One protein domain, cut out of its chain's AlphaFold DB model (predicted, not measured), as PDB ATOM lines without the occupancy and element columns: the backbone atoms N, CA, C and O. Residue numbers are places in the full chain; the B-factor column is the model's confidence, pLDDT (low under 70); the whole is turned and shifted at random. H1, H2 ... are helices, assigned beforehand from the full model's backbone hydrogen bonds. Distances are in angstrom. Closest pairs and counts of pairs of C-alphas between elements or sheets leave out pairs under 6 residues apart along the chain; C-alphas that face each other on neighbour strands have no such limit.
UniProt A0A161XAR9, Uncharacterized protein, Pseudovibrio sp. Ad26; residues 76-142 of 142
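This is residues 76 to 142 of the 142 residues of an uncharacterized protein of Pseudovibrio sp. Ad26 (UniProt A0A161XAR9). One long helix, H2, makes the long axis, and two short helices pack along one side of it, H1 near its first end and H3 near its last, with a gap between them. The link before H2 and the link after it fold back, and the three helices run the same way. The printed part has 67 residues, is all helix in the order H1, H2, H3, and is loose, with a radius of gyration of the C-alphas of 14.2 A and spans of 43 by 23 by 16 A.

H1, residues 76 to 84, touches residues 98 to 105 of H2, residues 95 to 119, at a shallow tilt of 29 degrees; the closest C-alphas, of Ala 82 and Val 102, are 5.6 A apart. H3, residues 130 to 140, touches residues 109 to 117 of H2 at a shallow tilt of 24 degrees; the closest C-alphas, of Ala 117 and Ile 137, are 5.9 A apart. H1 and H3 are apart. In H1, H2 and H3 every O i to N i+4 pair is within hydrogen-bond range.

H1 begins at C-alpha 76 (108.045, 55.579, 76.419). H2 is 35.7 A long. H3 ends at C-alpha 140 (105.499, 54.326, 111.331).

The C-alphas farthest apart, of Asn 92 and Gly 121, are 42.8 A apart. The printed part has no cut, and both links are short. Residues 90 to 91, 124 to 128 and 142 have pLDDT under 70.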
ATOM      1  N   ASP A  76     108.545  56.848  75.872       79.38
ATOM      2  CA  ASP A  76     108.045  55.579  76.419       79.38
ATOM      3  C   ASP A  76     108.352  55.420  77.924       79.38
ATOM      4  O   ASP A  76     107.492  54.995  78.690       79.38
ATOM      5  N   GLU A  77     109.541  55.836  78.374       79.75
ATOM      6  CA  GLU A  77     109.932  55.801  79.795       79.75
ATOM      7  C   GLU A  77     109.108  56.796  80.625       79.75
ATOM      8  O   GLU A  77     108.655  56.492  81.725       79.75
ATOM      9  N   LEU A  78     108.844  57.982  80.074       80.56
ATOM     10  CA  LEU A  78     107.958  58.958  80.701       80.56
ATOM     11  C   LEU A  78     106.501  58.476  80.744       80.56
ATOM     12  O   LEU A  78     105.771  58.860  81.657       80.56
ATOM     13  N   GLU A  79     106.059  57.667  79.775       79.00
ATOM     14  CA  GLU A  79     104.726  57.056  79.788       79.00
ATOM     15  C   GLU A  79     104.622  56.004  80.897       79.00
ATOM     16  O   GLU A  79     103.646  56.027  81.644       79.00
ATOM     17  N   GLU A  80     105.648  55.170  81.081       81.19
ATOM     18  CA  GLU A  80     105.702  54.176  82.161       81.19
ATOM     19  C   GLU A  80     105.680  54.837  83.550       81.19
ATOM     20  O   GLU A  80     104.852  54.492  84.396       81.19
ATOM     21  N   VAL A  81     106.515  55.860  83.766       79.94
ATOM     22  CA  VAL A  81     106.538  56.619  85.027       79.94
ATOM     23  C   VAL A  81     105.206  57.333  85.262       79.94
ATOM     24  O   VAL A  81     104.688  57.349  86.378       79.94
ATOM     25  N   ALA A  82     104.619  57.926  84.221       77.25
ATOM     26  CA  ALA A  82     103.294  58.522  84.314       77.25
ATOM     27  C   ALA A  82     102.245  57.497  84.773       77.25
ATOM     28  O   ALA A  82     101.453  57.812  85.666       77.25
ATOM     29  N   GLU A  83     102.252  56.288  84.205       77.12
ATOM     30  CA  GLU A  83     101.323  55.220  84.573       77.12
ATOM     31  C   GLU A  83     101.541  54.733  86.012       77.12
ATOM     32  O   GLU A  83     100.558  54.540  86.732       77.12
ATOM     33  N   GLU A  84     102.792  54.624  86.475       78.75
ATOM     34  CA  GLU A  84     103.119  54.313  87.876       78.75
ATOM     35  C   GLU A  84     102.579  55.381  88.841       78.75
ATOM     36  O   GLU A  84     102.035  55.077  89.906       78.75
ATOM     37  N   LEU A  85     102.634  56.648  88.428       75.88
ATOM     38  CA  LEU A  85     102.062  57.782  89.155       75.88
ATOM     39  C   LEU A  85     100.531  57.888  89.002       75.88
ATOM     40  O   LEU A  85      99.920  58.836  89.502       75.88
ATOM     41  N   GLY A  86      99.889  56.923  88.336       76.62
ATOM     42  CA  GLY A  86      98.439  56.844  88.164       76.62
ATOM     43  C   GLY A  86      97.880  57.757  87.070       76.62
ATOM     44  O   GLY A  86      96.670  57.991  87.017       76.62
ATOM     45  N   TYR A  87      98.730  58.285  86.192       75.75
ATOM     46  CA  TYR A  87      98.338  59.090  85.041       75.75
ATOM     47  C   TYR A  87      98.509  58.287  83.755       75.75
ATOM     48  O   TYR A  87      99.615  57.935  83.378       75.75
ATOM     49  N   LYS A  88      97.414  58.044  83.030       78.56
ATOM     50  CA  LYS A  88      97.478  57.408  81.711       78.56
ATOM     51  C   LYS A  88      97.619  58.472  80.619       78.56
ATOM     52  O   LYS A  88      96.629  59.158  80.331       78.56
ATOM     53  N   PRO A  89      98.799  58.642  80.005       72.94
ATOM     54  CA  PRO A  89      98.989  59.659  78.988       72.94
ATOM     55  C   PRO A  89      98.189  59.338  77.713       72.94
ATOM     56  O   PRO A  89      98.041  58.176  77.329       72.94
ATOM     57  N   PRO A  90      97.629  60.353  77.033       65.56
ATOM     58  CA  PRO A  90      96.976  60.151  75.748       65.56
ATOM     59  C   PRO A  90      98.034  59.917  74.662       65.56
ATOM     60  O   PRO A  90      99.025  60.638  74.600       65.56
ATOM     61  N   GLY A  91      97.818  58.958  73.755       62.09
ATOM     62  CA  GLY A  91      98.850  58.534  72.789       62.09
ATOM     63  C   GLY A  91      99.371  59.633  71.845       62.09
ATOM     64  O   GLY A  91     100.463  59.522  71.290       62.09
ATOM     65  N   ASN A  92      98.631  60.734  71.690       70.31
ATOM     66  CA  ASN A  92      99.027  61.915  70.920       70.31
ATOM     67  C   ASN A  92      99.731  63.007  71.752       70.31
ATOM     68  O   ASN A  92      99.939  64.110  71.242       70.31
ATOM     69  N   ILE A  93     100.089  62.742  73.011       71.00
ATOM     70  CA  ILE A  93     100.826  63.696  73.842       71.00
ATOM     71  C   ILE A  93     102.225  63.944  73.264       71.00
ATOM     72  O   ILE A  93     102.911  63.020  72.806       71.00
ATOM     73  N   LYS A  94     102.644  65.213  73.266       73.06
ATOM     74  CA  LYS A  94     104.013  65.601  72.916       73.06
ATOM     75  C   LYS A  94     104.954  65.230  74.062       73.06
ATOM     76  O   LYS A  94     104.593  65.398  75.223       73.06
ATOM     77  N   GLU A  95     106.168  64.797  73.737       71.81
ATOM     78  CA  GLU A  95     107.181  64.394  74.726       71.81
ATOM     79  C   GLU A  95     107.459  65.495  75.760       71.81
ATOM     80  O   GLU A  95     107.406  65.233  76.955       71.81
ATOM     81  N   GLY A  96     107.652  66.747  75.323       70.12
ATOM     82  CA  GLY A  96     107.873  67.869  76.245       70.12
ATOM     83  C   GLY A  96     106.705  68.099  77.214       70.12
ATOM     84  O   GLY A  96     106.913  68.354  78.399       70.12
ATOM     85  N   THR A  97     105.467  67.927  76.741       75.00
ATOM     86  CA  THR A  97     104.262  68.028  77.579       75.00
ATOM     87  C   THR A  97     104.181  66.875  78.577       75.00
ATOM     88  O   THR A  97     103.849  67.094  79.741       75.00
ATOM     89  N   LEU A  98     104.503  65.656  78.141       76.25
ATOM     90  CA  LEU A  98     104.541  64.485  79.008       76.25
ATOM     91  C   LEU A  98     105.622  64.629  80.086       76.25
ATOM     92  O   LEU A  98     105.328  64.421  81.257       76.25
ATOM     93  N   ARG A  99     106.824  65.086  79.723       78.06
ATOM     94  CA  ARG A  99     107.929  65.342  80.656       78.06
ATOM     95  C   ARG A  99     107.534  66.336  81.743       78.06
ATOM     96  O   ARG A  99     107.697  66.055  82.928       78.06
ATOM     97  N   ASN A 100     106.952  67.470  81.354       76.00
ATOM     98  CA  ASN A 100     106.465  68.465  82.311       76.00
ATOM     99  C   ASN A 100     105.366  67.896  83.216       76.00
ATOM    100  O   ASN A 100     105.334  68.181  84.414       76.00
ATOM    101  N   LYS A 101     104.479  67.059  82.665       78.88
ATOM    102  CA  LYS A 101     103.419  66.412  83.440       78.88
ATOM    103  C   LYS A 101     103.981  65.421  84.457       78.88
ATOM    104  O   LYS A 101     103.563  65.468  85.608       78.88
ATOM    105  N   VAL A 102     104.932  64.580  84.055       81.38
ATOM    106  CA  VAL A 102     105.620  63.623  84.932       81.38
ATOM    107  C   VAL A 102     106.338  64.352  86.063       81.38
ATOM    108  O   VAL A 102     106.096  64.036  87.221       81.38
ATOM    109  N   ARG A 103     107.115  65.403  85.765       80.06
ATOM    110  CA  ARG A 103     107.772  66.221  86.804       80.06
ATOM    111  C   ARG A 103     106.784  66.788  87.819       80.06
ATOM    112  O   ARG A 103     107.034  66.732  89.021       80.06
ATOM    113  N   LYS A 104     105.648  67.304  87.343       80.44
ATOM    114  CA  LYS A 104     104.599  67.827  88.221       80.44
ATOM    115  C   LYS A 104     104.022  66.725  89.114       80.44
ATOM    116  O   LYS A 104     103.929  66.923  90.317       80.44
ATOM    117  N   LEU A 105     103.707  65.556  88.553       80.62
ATOM    118  CA  LEU A 105     103.173  64.420  89.312       80.62
ATOM    119  C   LEU A 105     104.156  63.910  90.372       80.62
ATOM    120  O   LEU A 105     103.739  63.588  91.481       80.62
ATOM    121  N   VAL A 106     105.450  63.868  90.049       80.25
ATOM    122  CA  VAL A 106     106.520  63.509  90.990       80.25
ATOM    123  C   VAL A 106     106.561  64.501  92.153       80.25
ATOM    124  O   VAL A 106     106.501  64.087  93.308       80.25
ATOM    125  N   SER A 107     106.571  65.805  91.866       77.06
ATOM    126  CA  SER A 107     106.529  66.854  92.893       77.06
ATOM    127  C   SER A 107     105.259  66.776  93.755       77.06
ATOM    128  O   SER A 107     105.328  66.850  94.980       77.06
ATOM    129  N   GLU A 108     104.097  66.520  93.147       80.62
ATOM    130  CA  GLU A 108     102.842  66.302  93.878       80.62
ATOM    131  C   GLU A 108     102.893  65.045  94.763       80.62
ATOM    132  O   GLU A 108     102.327  65.042  95.859       80.62
ATOM    133  N   LYS A 109     103.554  63.969  94.311       80.56
ATOM    134  CA  LYS A 109     103.759  62.749  95.109       80.56
ATOM    135  C   LYS A 109     104.646  63.047  96.319       80.56
ATOM    136  O   LYS A 109     104.272  62.660  97.422       80.56
ATOM    137  N   PHE A 110     105.736  63.792  96.136       80.38
ATOM    138  CA  PHE A 110     106.587  64.260  97.233       80.38
ATOM    139  C   PHE A 110     105.808  65.080  98.260       80.38
ATOM    140  O   PHE A 110     105.802  64.722  99.431       80.38
ATOM    141  N   ALA A 111     105.063  66.100  97.830       79.62
ATOM    142  CA  ALA A 111     104.273  66.929  98.742       79.62
ATOM    143  C   ALA A 111     103.227  66.112  99.528       79.62
ATOM    144  O   ALA A 111     102.991  66.351 100.712       79.62
ATOM    145  N   LYS A 112     102.603  65.109  98.893       80.06
ATOM    146  CA  LYS A 112     101.671  64.195  99.576       80.06
ATOM    147  C   LYS A 112     102.368  63.310 100.599       80.06
ATOM    148  O   LYS A 112     101.807  63.066 101.664       80.06
ATOM    149  N   LEU A 113     103.545  62.793 100.263       80.81
ATOM    150  CA  LEU A 113     104.335  61.970 101.167       80.81
ATOM    151  C   LEU A 113     104.838  62.790 102.353       80.81
ATOM    152  O   LEU A 113     104.680  62.346 103.482       80.81
ATOM    153  N   GLU A 114     105.320  64.006 102.122       79.94
ATOM    154  CA  GLU A 114     105.709  64.943 103.175       79.94
ATOM    155  C   GLU A 114     104.537  65.271 104.103       79.94
ATOM    156  O   GLU A 114     104.646  65.136 105.321       79.94
ATOM    157  N   ALA A 115     103.375  65.610 103.540       82.44
ATOM    158  CA  ALA A 115     102.175  65.861 104.329       82.44
ATOM    159  C   ALA A 115     101.774  64.633 105.164       82.44
ATOM    160  O   ALA A 115     101.413  64.771 106.332       82.44
ATOM    161  N   LYS A 116     101.873  63.430 104.588       80.50
ATOM    162  CA  LYS A 116     101.555  62.176 105.278       80.50
ATOM    163  C   LYS A 116     102.575  61.836 106.365       80.50
ATOM    164  O   LYS A 116     102.174  61.416 107.442       80.50
ATOM    165  N   ALA A 117     103.865  62.040 106.106       82.06
ATOM    166  CA  ALA A 117     104.940  61.897 107.082       82.06
ATOM    167  C   ALA A 117     104.712  62.848 108.267       82.06
ATOM    168  O   ALA A 117     104.702  62.420 109.419       82.06
ATOM    169  N   LYS A 118     104.382  64.111 107.987       83.38
ATOM    170  CA  LYS A 118     104.037  65.102 109.007       83.38
ATOM    171  C   LYS A 118     102.791  64.721 109.809       83.38
ATOM    172  O   LYS A 118     102.769  64.915 111.022       83.38
ATOM    173  N   GLU A 119     101.764  64.164 109.163       84.19
ATOM    174  CA  GLU A 119     100.531  63.707 109.825       84.19
ATOM    175  C   GLU A 119     100.801  62.606 110.863       84.19
ATOM    176  O   GLU A 119     100.199  62.607 111.936       84.19
ATOM    177  N   ILE A 120     101.745  61.708 110.576       84.12
ATOM    178  CA  ILE A 120     102.161  60.631 111.487       84.12
ATOM    179  C   ILE A 120     103.342  61.023 112.395       84.12
ATOM    180  O   ILE A 120     103.861  60.179 113.124       84.12
ATOM    181  N   GLY A 121     103.739  62.301 112.397       81.62
ATOM    182  CA  GLY A 121     104.754  62.855 113.298       81.62
ATOM    183  C   GLY A 121     106.207  62.612 112.880       81.62
ATOM    184  O   GLY A 121     107.097  62.714 113.719       81.62
ATOM    185  N   ILE A 122     106.454  62.287 111.612       80.50
ATOM    186  CA  ILE A 122     107.794  62.184 111.030       80.50
ATOM    187  C   ILE A 122     108.202  63.566 110.516       80.50
ATOM    188  O   ILE A 122     107.547  64.133 109.640       80.50
ATOM    189  N   GLU A 123     109.293  64.104 111.059       74.12
ATOM    190  CA  GLU A 123     109.948  65.288 110.507       74.12
ATOM    191  C   GLU A 123     110.763  64.868 109.285       74.12
ATOM    192  O   GLU A 123     111.756  64.145 109.397       74.12
ATOM    193  N   ALA A 124     110.298  65.288 108.110       65.06
ATOM    194  CA  ALA A 124     111.058  65.167 106.881       65.06
ATOM    195  C   ALA A 124     112.384  65.921 107.003       65.06
ATOM    196  O   ALA A 124     112.415  67.037 107.524       65.06
ATOM    197  N   GLN A 125     113.462  65.312 106.521       69.19
ATOM    198  CA  GLN A 125     114.737  66.004 106.361       69.19
ATOM    199  C   GLN A 125     114.828  66.561 104.941       69.19
ATOM    200  O   GLN A 125     114.302  65.955 104.002       69.19
ATOM    201  N   ASP A 126     115.508  67.698 104.797       55.62
ATOM    202  CA  ASP A 126     115.947  68.188 103.495       55.62
ATOM    203  C   ASP A 126     116.730  67.054 102.790       55.62
ATOM    204  O   ASP A 126     117.522  66.362 103.432       55.62
ATOM    205  N   ASP A 127     116.432  66.811 101.508       66.31
ATOM    206  CA  ASP A 127     116.993  65.748 100.642       66.31
ATOM    207  C   ASP A 127     116.395  64.324 100.716       66.31
ATOM    208  O   ASP A 127     116.928  63.411 100.084       66.31
ATOM    209  N   TRP A 128     115.267  64.086 101.396       69.25
ATOM    210  CA  TRP A 128     114.616  62.765 101.313       69.25
ATOM    211  C   TRP A 128     114.094  62.431  99.912       69.25
ATOM    212  O   TRP A 128     113.353  63.198  99.298       69.25
ATOM    213  N   THR A 129     114.410  61.224  99.442       76.75
ATOM    214  CA  THR A 129     113.866  60.627  98.214       76.75
ATOM    215  C   THR A 129     112.455  60.057  98.424       76.75
ATOM    216  O   THR A 129     112.013  59.827  99.552       76.75
ATOM    217  N   ILE A 130     111.720  59.792  97.333       73.44
ATOM    218  CA  ILE A 130     110.384  59.160  97.398       73.44
ATOM    219  C   ILE A 130     110.447  57.835  98.164       73.44
ATOM    220  O   ILE A 130     109.580  57.566  98.992       73.44
ATOM    221  N   GLU A 131     111.474  57.028  97.897       74.81
ATOM    222  CA  GLU A 131     111.661  55.722  98.530       74.81
ATOM    223  C   GLU A 131     111.872  55.854 100.043       74.81
ATOM    224  O   GLU A 131     111.293  55.089 100.815       74.81
ATOM    225  N   GLU A 132     112.642  56.852 100.483       76.81
ATOM    226  CA  GLU A 132     112.862  57.131 101.906       76.81
ATOM    227  C   GLU A 132     111.576  57.576 102.604       76.81
ATOM    228  O   GLU A 132     111.246  57.062 103.674       76.81
ATOM    229  N   TYR A 133     110.796  58.451 101.965       75.88
ATOM    230  CA  TYR A 133     109.476  58.832 102.458       75.88
ATOM    231  C   TYR A 133     108.533  57.631 102.589       75.88
ATOM    232  O   TYR A 133     107.871  57.462 103.614       75.88
ATOM    233  N   GLU A 134     108.449  56.790 101.557       79.38
ATOM    234  CA  GLU A 134     107.578  55.615 101.560       79.38
ATOM    235  C   GLU A 134     108.006  54.599 102.629       79.38
ATOM    236  O   GLU A 134     107.146  54.068 103.339       79.38
ATOM    237  N   ALA A 135     109.313  54.380 102.806       83.44
ATOM    238  CA  ALA A 135     109.859  53.507 103.840       83.44
ATOM    239  C   ALA A 135     109.562  54.030 105.255       83.44
ATOM    240  O   ALA A 135     109.054  53.275 106.089       83.44
ATOM    241  N   ALA A 136     109.801  55.318 105.515       83.00
ATOM    242  CA  ALA A 136     109.546  55.938 106.813       83.00
ATOM    243  C   ALA A 136     108.051  55.890 107.181       83.00
ATOM    244  O   ALA A 136     107.682  55.522 108.300       83.00
ATOM    245  N   ILE A 137     107.168  56.177 106.218       83.06
ATOM    246  CA  ILE A 137     105.714  56.104 106.411       83.06
ATOM    247  C   ILE A 137     105.241  54.668 106.657       83.06
ATOM    248  O   ILE A 137     104.342  54.452 107.477       83.06
ATOM    249  N   GLN A 138     105.808  53.680 105.956       83.19
ATOM    250  CA  GLN A 138     105.496  52.272 106.200       83.19
ATOM    251  C   GLN A 138     105.955  51.809 107.583       83.19
ATOM    252  O   GLN A 138     105.210  51.082 108.238       83.19
ATOM    253  N   GLU A 139     107.144  52.217 108.030       83.50
ATOM    254  CA  GLU A 139     107.665  51.848 109.347       83.50
ATOM    255  C   GLU A 139     106.797  52.420 110.473       83.50
ATOM    256  O   GLU A 139     106.429  51.692 111.391       83.50
ATOM    257  N   ALA A 140     106.380  53.683 110.357       78.88
ATOM    258  CA  ALA A 140     105.499  54.326 111.331       78.88
ATOM    259  C   ALA A 140     104.040  53.825 111.295       78.88
ATOM    260  O   ALA A 140     103.308  54.003 112.266       78.88
ATOM    261  N   SER A 141     103.602  53.201 110.194       71.94
ATOM    262  CA  SER A 141     102.261  52.598 110.071       71.94
ATOM    263  C   SER A 141     102.196  51.140 110.554       71.94
ATOM    264  O   SER A 141     101.156  50.497 110.385       71.94
ATOM    265  N   LYS A 142     103.293  50.598 111.095       62.06
ATOM    266  CA  LYS A 142     103.433  49.198 111.519       62.06
ATOM    267  C   LYS A 142     103.209  49.025 113.019       62.06
ATOM    268  O   LYS A 142     102.597  47.994 113.380       62.06
TER     269      LYS A 142